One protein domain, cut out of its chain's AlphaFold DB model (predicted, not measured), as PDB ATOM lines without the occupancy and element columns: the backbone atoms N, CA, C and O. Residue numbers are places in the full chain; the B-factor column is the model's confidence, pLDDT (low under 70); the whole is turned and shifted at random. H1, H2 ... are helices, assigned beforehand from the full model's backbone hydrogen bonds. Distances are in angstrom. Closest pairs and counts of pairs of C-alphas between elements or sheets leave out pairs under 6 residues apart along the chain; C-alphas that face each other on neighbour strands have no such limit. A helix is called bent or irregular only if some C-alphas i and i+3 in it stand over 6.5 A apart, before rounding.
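AT A GLANCE: This is residues 14 to 61 of the 251 residues of an uncharacterized protein of Nocardia cyriacigeorgica (UniProt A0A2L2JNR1). Picture a long helix, H3, and a medium one, H2, meeting near Asp 39 in a corner, with the short helix H1 tucked into the angle between them. The far part of H3 sticks out as an arm, with residues 51 to 61 standing free, and that arm makes much of the length. The printed part has 48 residues with three named helices, in the order H1, H2, H3, and no named strand; the class is all helix. It is only just loose, close to compact, with a radius of gyration of the C-alphas of 12.0 A, and it spans 35 by 23 by 15 A.

IN THESE COORDINATES: Find C-alpha 40 at (130.343, 132.027, 213.495); from there H3, residues 40 to 59, runs 28.8 A to C-alpha 59 at (142.406, 142.443, 189.539). H2, residues 26 to 38, covers 19.2 A and is only just irregular: C-alphas 31 and 34 are 6.54 A apart. H1, residues 14 to 20, begins at C-alpha 14, at (131.506, 148.765, 210.477), and is 9.6 A long.

HOW THE PARTS SIT: Look first at residues 42 to 49 of H3, the part that touches H1; the closest C-alphas, of His 20 and Leu 46, are 6.9 A apart. H1 and H3 run the same way at a steep tilt of 65 degrees. H2 and H3 only just touch, and only at the corner, with 3 pairs of C-alphas within 8 A; the closest are those of Val 36 and Ala 42, 5.9 A apart. They run opposite ways at a steep tilt of 69 degrees, only just short of about perpendicular. H1 and H2 are close but not clearly touching: the C-alphas of Leu 19 and Ser 29, their closest, are 6.5 A apart. In H1 and H3 every O i to N i+4 pair is within hydrogen-bond range; in H2, 7 of 9 are.

THE WHOLE: Look for the two C-alphas farthest apart at Gln 31 and Arg 61, 35.5 A. Both links, H1 to H2 and H2 to H3, are tight, and the printed part has no cut. Mean pLDDT of the printed part is 94.6, and no printed residue is under 70.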
ATOM      1  N   GLU A  14     130.471 147.731 210.393       95.81
ATOM      2  CA  GLU A  14     131.506 148.765 210.477       95.81
ATOM      3  C   GLU A  14     132.589 148.369 211.476       95.81
ATOM      4  O   GLU A  14     133.767 148.433 211.151       95.81
ATOM      5  N   LEU A  15     132.203 147.870 212.656       95.69
ATOM      6  CA  LEU A  15     133.166 147.418 213.660       95.69
ATOM      7  C   LEU A  15     134.006 146.245 213.145       95.69
ATOM      8  O   LEU A  15     135.211 146.201 213.382       95.69
ATOM      9  N   LEU A  16     133.381 145.289 212.451       96.62
ATOM     10  CA  LEU A  16     134.097 144.163 211.851       96.62
ATOM     11  C   LEU A  16     134.993 144.607 210.687       96.62
ATOM     12  O   LEU A  16     136.080 144.057 210.531       96.62
ATOM     13  N   ALA A  17     134.575 145.605 209.903       97.06
ATOM     14  CA  ALA A  17     135.400 146.192 208.850       97.06
ATOM     15  C   ALA A  17     136.604 146.956 209.425       97.06
ATOM     16  O   ALA A  17     137.720 146.757 208.960       97.06
ATOM     17  N   ASP A  18     136.408 147.758 210.472       96.69
ATOM     18  CA  ASP A  18     137.490 148.466 211.163       96.69
ATOM     19  C   ASP A  18     138.469 147.492 211.832       96.69
ATOM     20  O   ASP A  18     139.680 147.711 211.801       96.69
ATOM     21  N   LEU A  19     137.962 146.397 212.409       95.75
ATOM     22  CA  LEU A  19     138.795 145.332 212.968       95.75
ATOM     23  C   LEU A  19     139.604 144.614 211.874       95.75
ATOM     24  O   LEU A  19     140.788 144.352 212.073       95.75
ATOM     25  N   HIS A  20     138.985 144.310 210.727       96.12
ATOM     26  CA  HIS A  20     139.643 143.686 209.569       96.12
ATOM     27  C   HIS A  20     140.722 144.586 208.955       96.12
ATOM     28  O   HIS A  20     141.789 144.104 208.583       96.12
ATOM     29  N   ALA A  21     140.464 145.892 208.902       95.25
ATOM     30  CA  ALA A  21     141.369 146.897 208.353       95.25
ATOM     31  C   ALA A  21     142.480 147.347 209.326       95.25
ATOM     32  O   ALA A  21     143.243 148.247 208.979       95.25
ATOM     33  N   ASP A  22     142.565 146.759 210.528       94.31
ATOM     34  CA  ASP A  22     143.467 147.182 211.616       94.31
ATOM     35  C   ASP A  22     143.340 148.684 211.962       94.31
ATOM     36  O   ASP A  22     144.302 149.360 212.321       94.31
ATOM     37  N   ASN A  23     142.123 149.228 211.848       96.44
ATOM     38  CA  ASN A  23     141.802 150.637 212.114       96.44
ATOM     39  C   ASN A  23     141.422 150.894 213.589       96.44
ATOM     40  O   ASN A  23     141.165 152.025 214.007       96.44
ATOM     41  N   LEU A  24     141.357 149.838 214.403       93.88
ATOM     42  CA  LEU A  24     141.079 149.920 215.835       93.88
ATOM     43  C   LEU A  24     142.376 150.041 216.643       93.88
ATOM     44  O   LEU A  24     143.452 149.636 216.208       93.88
ATOM     45  N   SER A  25     142.285 150.574 217.866       93.50
ATOM     46  CA  SER A  25     143.452 150.585 218.753       93.50
ATOM     47  C   SER A  25     143.878 149.154 219.089       93.50
ATOM     48  O   SER A  25     143.033 148.279 219.287       93.50
ATOM     49  N   ARG A  26     145.189 148.925 219.222       91.25
ATOM     50  CA  ARG A  26     145.763 147.608 219.542       91.25
ATOM     51  C   ARG A  26     145.080 146.952 220.744       91.25
ATOM     52  O   ARG A  26     144.756 145.771 220.697       91.25
ATOM     53  N   GLU A  27     144.829 147.719 221.801       91.38
ATOM     54  CA  GLU A  27     144.208 147.225 223.032       91.38
ATOM     55  C   GLU A  27     142.767 146.757 222.807       91.38
ATOM     56  O   GLU A  27     142.329 145.801 223.445       91.38
ATOM     57  N   LEU A  28     142.019 147.432 221.929       92.44
ATOM     58  CA  LEU A  28     140.646 147.066 221.599       92.44
ATOM     59  C   LEU A  28     140.613 145.853 220.664       92.44
ATOM     60  O   LEU A  28     139.825 144.938 220.896       92.44
ATOM     61  N   SER A  29     141.499 145.803 219.665       93.94
ATOM     62  CA  SER A  29     141.651 144.647 218.774       93.94
ATOM     63  C   SER A  29     141.996 143.378 219.558       93.94
ATOM     64  O   SER A  29     141.346 142.350 219.378       93.94
ATOM     65  N   GLU A  30     142.956 143.451 220.489       93.69
ATOM     66  CA  GLU A  30     143.349 142.325 221.355       93.69
ATOM     67  C   GLU A  30     142.175 141.799 222.207       93.69
ATOM     68  O   GLU A  30     142.094 140.600 222.472       93.69
ATOM     69  N   GLN A  31     141.237 142.668 222.597       91.94
ATOM     70  CA  GLN A  31     140.035 142.284 223.348       91.94
ATOM     71  C   GLN A  31     138.925 141.710 222.460       91.94
ATOM     72  O   GLN A  31     138.218 140.794 222.881       91.94
ATOM     73  N   LEU A  32     138.752 142.244 221.249       94.00
ATOM     74  CA  LEU A  32     137.677 141.846 220.339       94.00
ATOM     75  C   LEU A  32     137.975 140.543 219.603       94.00
ATOM     76  O   LEU A  32     137.063 139.734 219.431       94.00
ATOM     77  N   TRP A  33     139.229 140.305 219.203       93.56
ATOM     78  CA  TRP A  33     139.594 139.117 218.431       93.56
ATOM     79  C   TRP A  33     139.129 137.806 219.085       93.56
ATOM     80  O   TRP A  33     138.472 137.036 218.386       93.56
ATOM     81  N   PRO A  34     139.360 137.526 220.384       94.19
ATOM     82  CA  PRO A  34     138.887 136.289 221.011       94.19
ATOM     83  C   PRO A  34     137.370 136.085 220.911       94.19
ATOM     84  O   PRO A  34     136.910 134.973 220.658       94.19
ATOM     85  N   ALA A  35     136.594 137.157 221.078       92.12
ATOM     86  CA  ALA A  35     135.138 137.094 221.032       92.12
ATOM     87  C   ALA A  35     134.622 136.907 219.592       92.12
ATOM     88  O   ALA A  35     133.764 136.062 219.349       92.12
ATOM     89  N   VAL A  36     135.225 137.603 218.621       95.12
ATOM     90  CA  VAL A  36     134.932 137.466 217.184       95.12
ATOM     91  C   VAL A  36     135.334 136.089 216.635       95.12
ATOM     92  O   VAL A  36     134.669 135.561 215.748       95.12
ATOM     93  N   HIS A  37     136.389 135.460 217.162       93.31
ATOM     94  CA  HIS A  37     136.756 134.078 216.810       93.31
ATOM     95  C   HIS A  37     135.723 133.047 217.284       93.31
ATOM     96  O   HIS A  37     135.546 132.020 216.633       93.31
ATOM     97  N   GLY A  38     135.033 133.322 218.394       92.56
ATOM     98  CA  GLY A  38     133.957 132.474 218.909       92.56
ATOM     99  C   GLY A  38     132.610 132.650 218.198       92.56
ATOM    100  O   GLY A  38     131.721 131.826 218.399       92.56
ATOM    101  N   ASP A  39     132.449 133.693 217.377       95.62
ATOM    102  CA  ASP A  39     131.193 134.030 216.705       95.62
ATOM    103  C   ASP A  39     131.190 133.565 215.228       95.62
ATOM    104  O   ASP A  39     131.885 134.144 214.383       95.62
ATOM    105  N   PRO A  40     130.385 132.547 214.860       95.25
ATOM    106  CA  PRO A  40     130.343 132.027 213.495       95.25
ATOM    107  C   PRO A  40     129.740 133.005 212.478       95.25
ATOM    108  O   PRO A  40     129.939 132.827 211.275       95.25
ATOM    109  N   GLU A  41     128.959 133.998 212.905       95.06
ATOM    110  CA  GLU A  41     128.423 135.034 212.021       95.06
ATOM    111  C   GLU A  41     129.477 136.083 211.689       95.06
ATOM    112  O   GLU A  41     129.717 136.349 210.509       95.06
ATOM    113  N   ALA A  42     130.190 136.573 212.702       96.12
ATOM    114  CA  ALA A  42     131.304 137.490 212.501       96.12
ATOM    115  C   ALA A  42     132.400 136.867 211.618       96.12
ATOM    116  O   ALA A  42     132.881 137.504 210.681       96.12
ATOM    117  N   GLN A  43     132.724 135.586 211.830       96.50
ATOM    118  CA  GLN A  43     133.670 134.844 210.987       96.50
ATOM    119  C   GLN A  43     133.219 134.725 209.524       96.50
ATOM    120  O   GLN A  43     134.045 134.788 208.612       96.50
ATOM    121  N   ARG A  44     131.912 134.553 209.269       96.94
ATOM    122  CA  ARG A  44     131.373 134.547 207.898       96.94
ATOM    123  C   ARG A  44     131.535 135.913 207.236       96.94
ATOM    124  O   ARG A  44     131.924 135.964 206.073       96.94
ATOM    125  N   TYR A  45     131.273 136.993 207.969       96.44
ATOM    126  CA  TYR A  45     131.440 138.349 207.452       96.44
ATOM    127  C   TYR A  45     132.911 138.679 207.158       96.44
ATOM    128  O   TYR A  45     133.223 139.097 206.045       96.44
ATOM    129  N   LEU A  46     133.834 138.401 208.085       97.06
ATOM    130  CA  LEU A  46     135.272 138.617 207.868       97.06
ATOM    131  C   LEU A  46     135.799 137.848 206.648       97.06
ATOM    132  O   LEU A  46     136.516 138.420 205.831       97.06
ATOM    133  N   ARG A  47     135.360 136.599 206.449       97.81
ATOM    134  CA  ARG A  47     135.709 135.826 205.248       97.81
ATOM    135  C   ARG A  47     135.233 136.501 203.961       97.81
ATOM    136  O   ARG A  47     135.968 136.505 202.981       97.81
ATOM    137  N   SER A  48     134.043 137.106 203.961       97.88
ATOM    138  CA  SER A  48     133.566 137.852 202.788       97.88
ATOM    139  C   SER A  48     134.440 139.080 202.480       97.88
ATOM    140  O   SER A  48     134.696 139.367 201.311       97.88
ATOM    141  N   LEU A  49     134.988 139.754 203.500       98.19
ATOM    142  CA  LEU A  49     135.954 140.847 203.311       98.19
ATOM    143  C   LEU A  49     137.310 140.348 202.788       98.19
ATOM    144  O   LEU A  49     137.919 140.995 201.928       98.19
ATOM    145  N   ASP A  50     137.773 139.186 203.252       97.69
ATOM    146  CA  ASP A  50     138.981 138.539 202.729       97.69
ATOM    147  C   ASP A  50     138.829 138.133 201.260       97.69
ATOM    148  O   ASP A  50     139.753 138.336 200.468       97.69
ATOM    149  N   GLU A  51     137.662 137.615 200.871       98.06
ATOM    150  CA  GLU A  51     137.332 137.271 199.484       98.06
ATOM    151  C   GLU A  51     137.349 138.509 198.578       98.06
ATOM    152  O   GLU A  51     137.978 138.487 197.516       98.06
ATOM    153  N   VAL A  52     136.740 139.619 199.014       97.50
ATOM    154  CA  VAL A  52     136.801 140.903 198.294       97.50
ATOM    155  C   VAL A  52     138.247 141.380 198.166       97.50
ATOM    156  O   VAL A  52     138.693 141.728 197.073       97.50
ATOM    157  N   SER A  53     139.019 141.332 199.253       96.00
ATOM    158  CA  SER A  53     140.433 141.713 199.245       96.00
ATOM    159  C   SER A  53     141.254 140.839 198.291       96.00
ATOM    160  O   SER A  53     142.124 141.335 197.574       96.00
ATOM    161  N   ALA A  54     140.982 139.534 198.235       96.31
ATOM    162  CA  ALA A  54     141.620 138.618 197.297       96.31
ATOM    163  C   ALA A  54     141.246 138.938 195.844       96.31
ATOM    164  O   ALA A  54     142.131 138.971 194.987       96.31
ATOM    165  N   HIS A  55     139.975 139.242 195.577       96.38
ATOM    166  CA  HIS A  55     139.501 139.621 194.249       96.38
ATOM    167  C   HIS A  55     140.149 140.921 193.758       96.38
ATOM    168  O   HIS A  55     140.663 140.969 192.641       96.38
ATOM    169  N   LEU A  56     140.222 141.946 194.612       94.00
ATOM    170  CA  LEU A  56     140.901 143.204 194.292       94.00
ATOM    171  C   LEU A  56     142.394 142.991 194.021       94.00
ATOM    172  O   LEU A  56     142.933 143.532 193.057       94.00
ATOM    173  N   ARG A  57     143.069 142.148 194.815       91.25
ATOM    174  CA  ARG A  57     144.476 141.785 194.567       91.25
ATOM    175  C   ARG A  57     144.671 141.001 193.268       91.25
ATOM    176  O   ARG A  57     145.744 141.097 192.678       91.25
ATOM    177  N   ALA A  58     143.702 140.188 192.853       91.31
ATOM    178  CA  ALA A  58     143.754 139.482 191.574       91.31
ATOM    179  C   ALA A  58     143.581 140.463 190.410       91.31
ATOM    180  O   ALA A  58     144.373 140.440 189.474       91.31
ATOM    181  N   LEU A  59     142.619 141.386 190.522       90.62
ATOM    182  CA  LEU A  59     142.406 142.443 189.539       90.62
ATOM    183  C   LEU A  59     143.637 143.348 189.399       90.62
ATOM    184  O   LEU A  59     143.987 143.721 188.289       90.62
ATOM    185  N   GLY A  60     144.329 143.640 190.505       86.81
ATOM    186  CA  GLY A  60     145.589 144.391 190.528       86.81
ATOM    187  C   GLY A  60     146.800 143.668 189.919       86.81
ATOM    188  O   GLY A  60     147.873 144.261 189.842       86.81
ATOM    189  N   ARG A  61     146.652 142.414 189.475       85.06
ATOM    190  CA  ARG A  61     147.671 141.657 188.722       85.06
ATOM    191  C   ARG A  61     147.211 141.272 187.315       85.06
ATOM    192  O   ARG A  61     147.865 140.467 186.666       85.06
TER     193      ARG A  61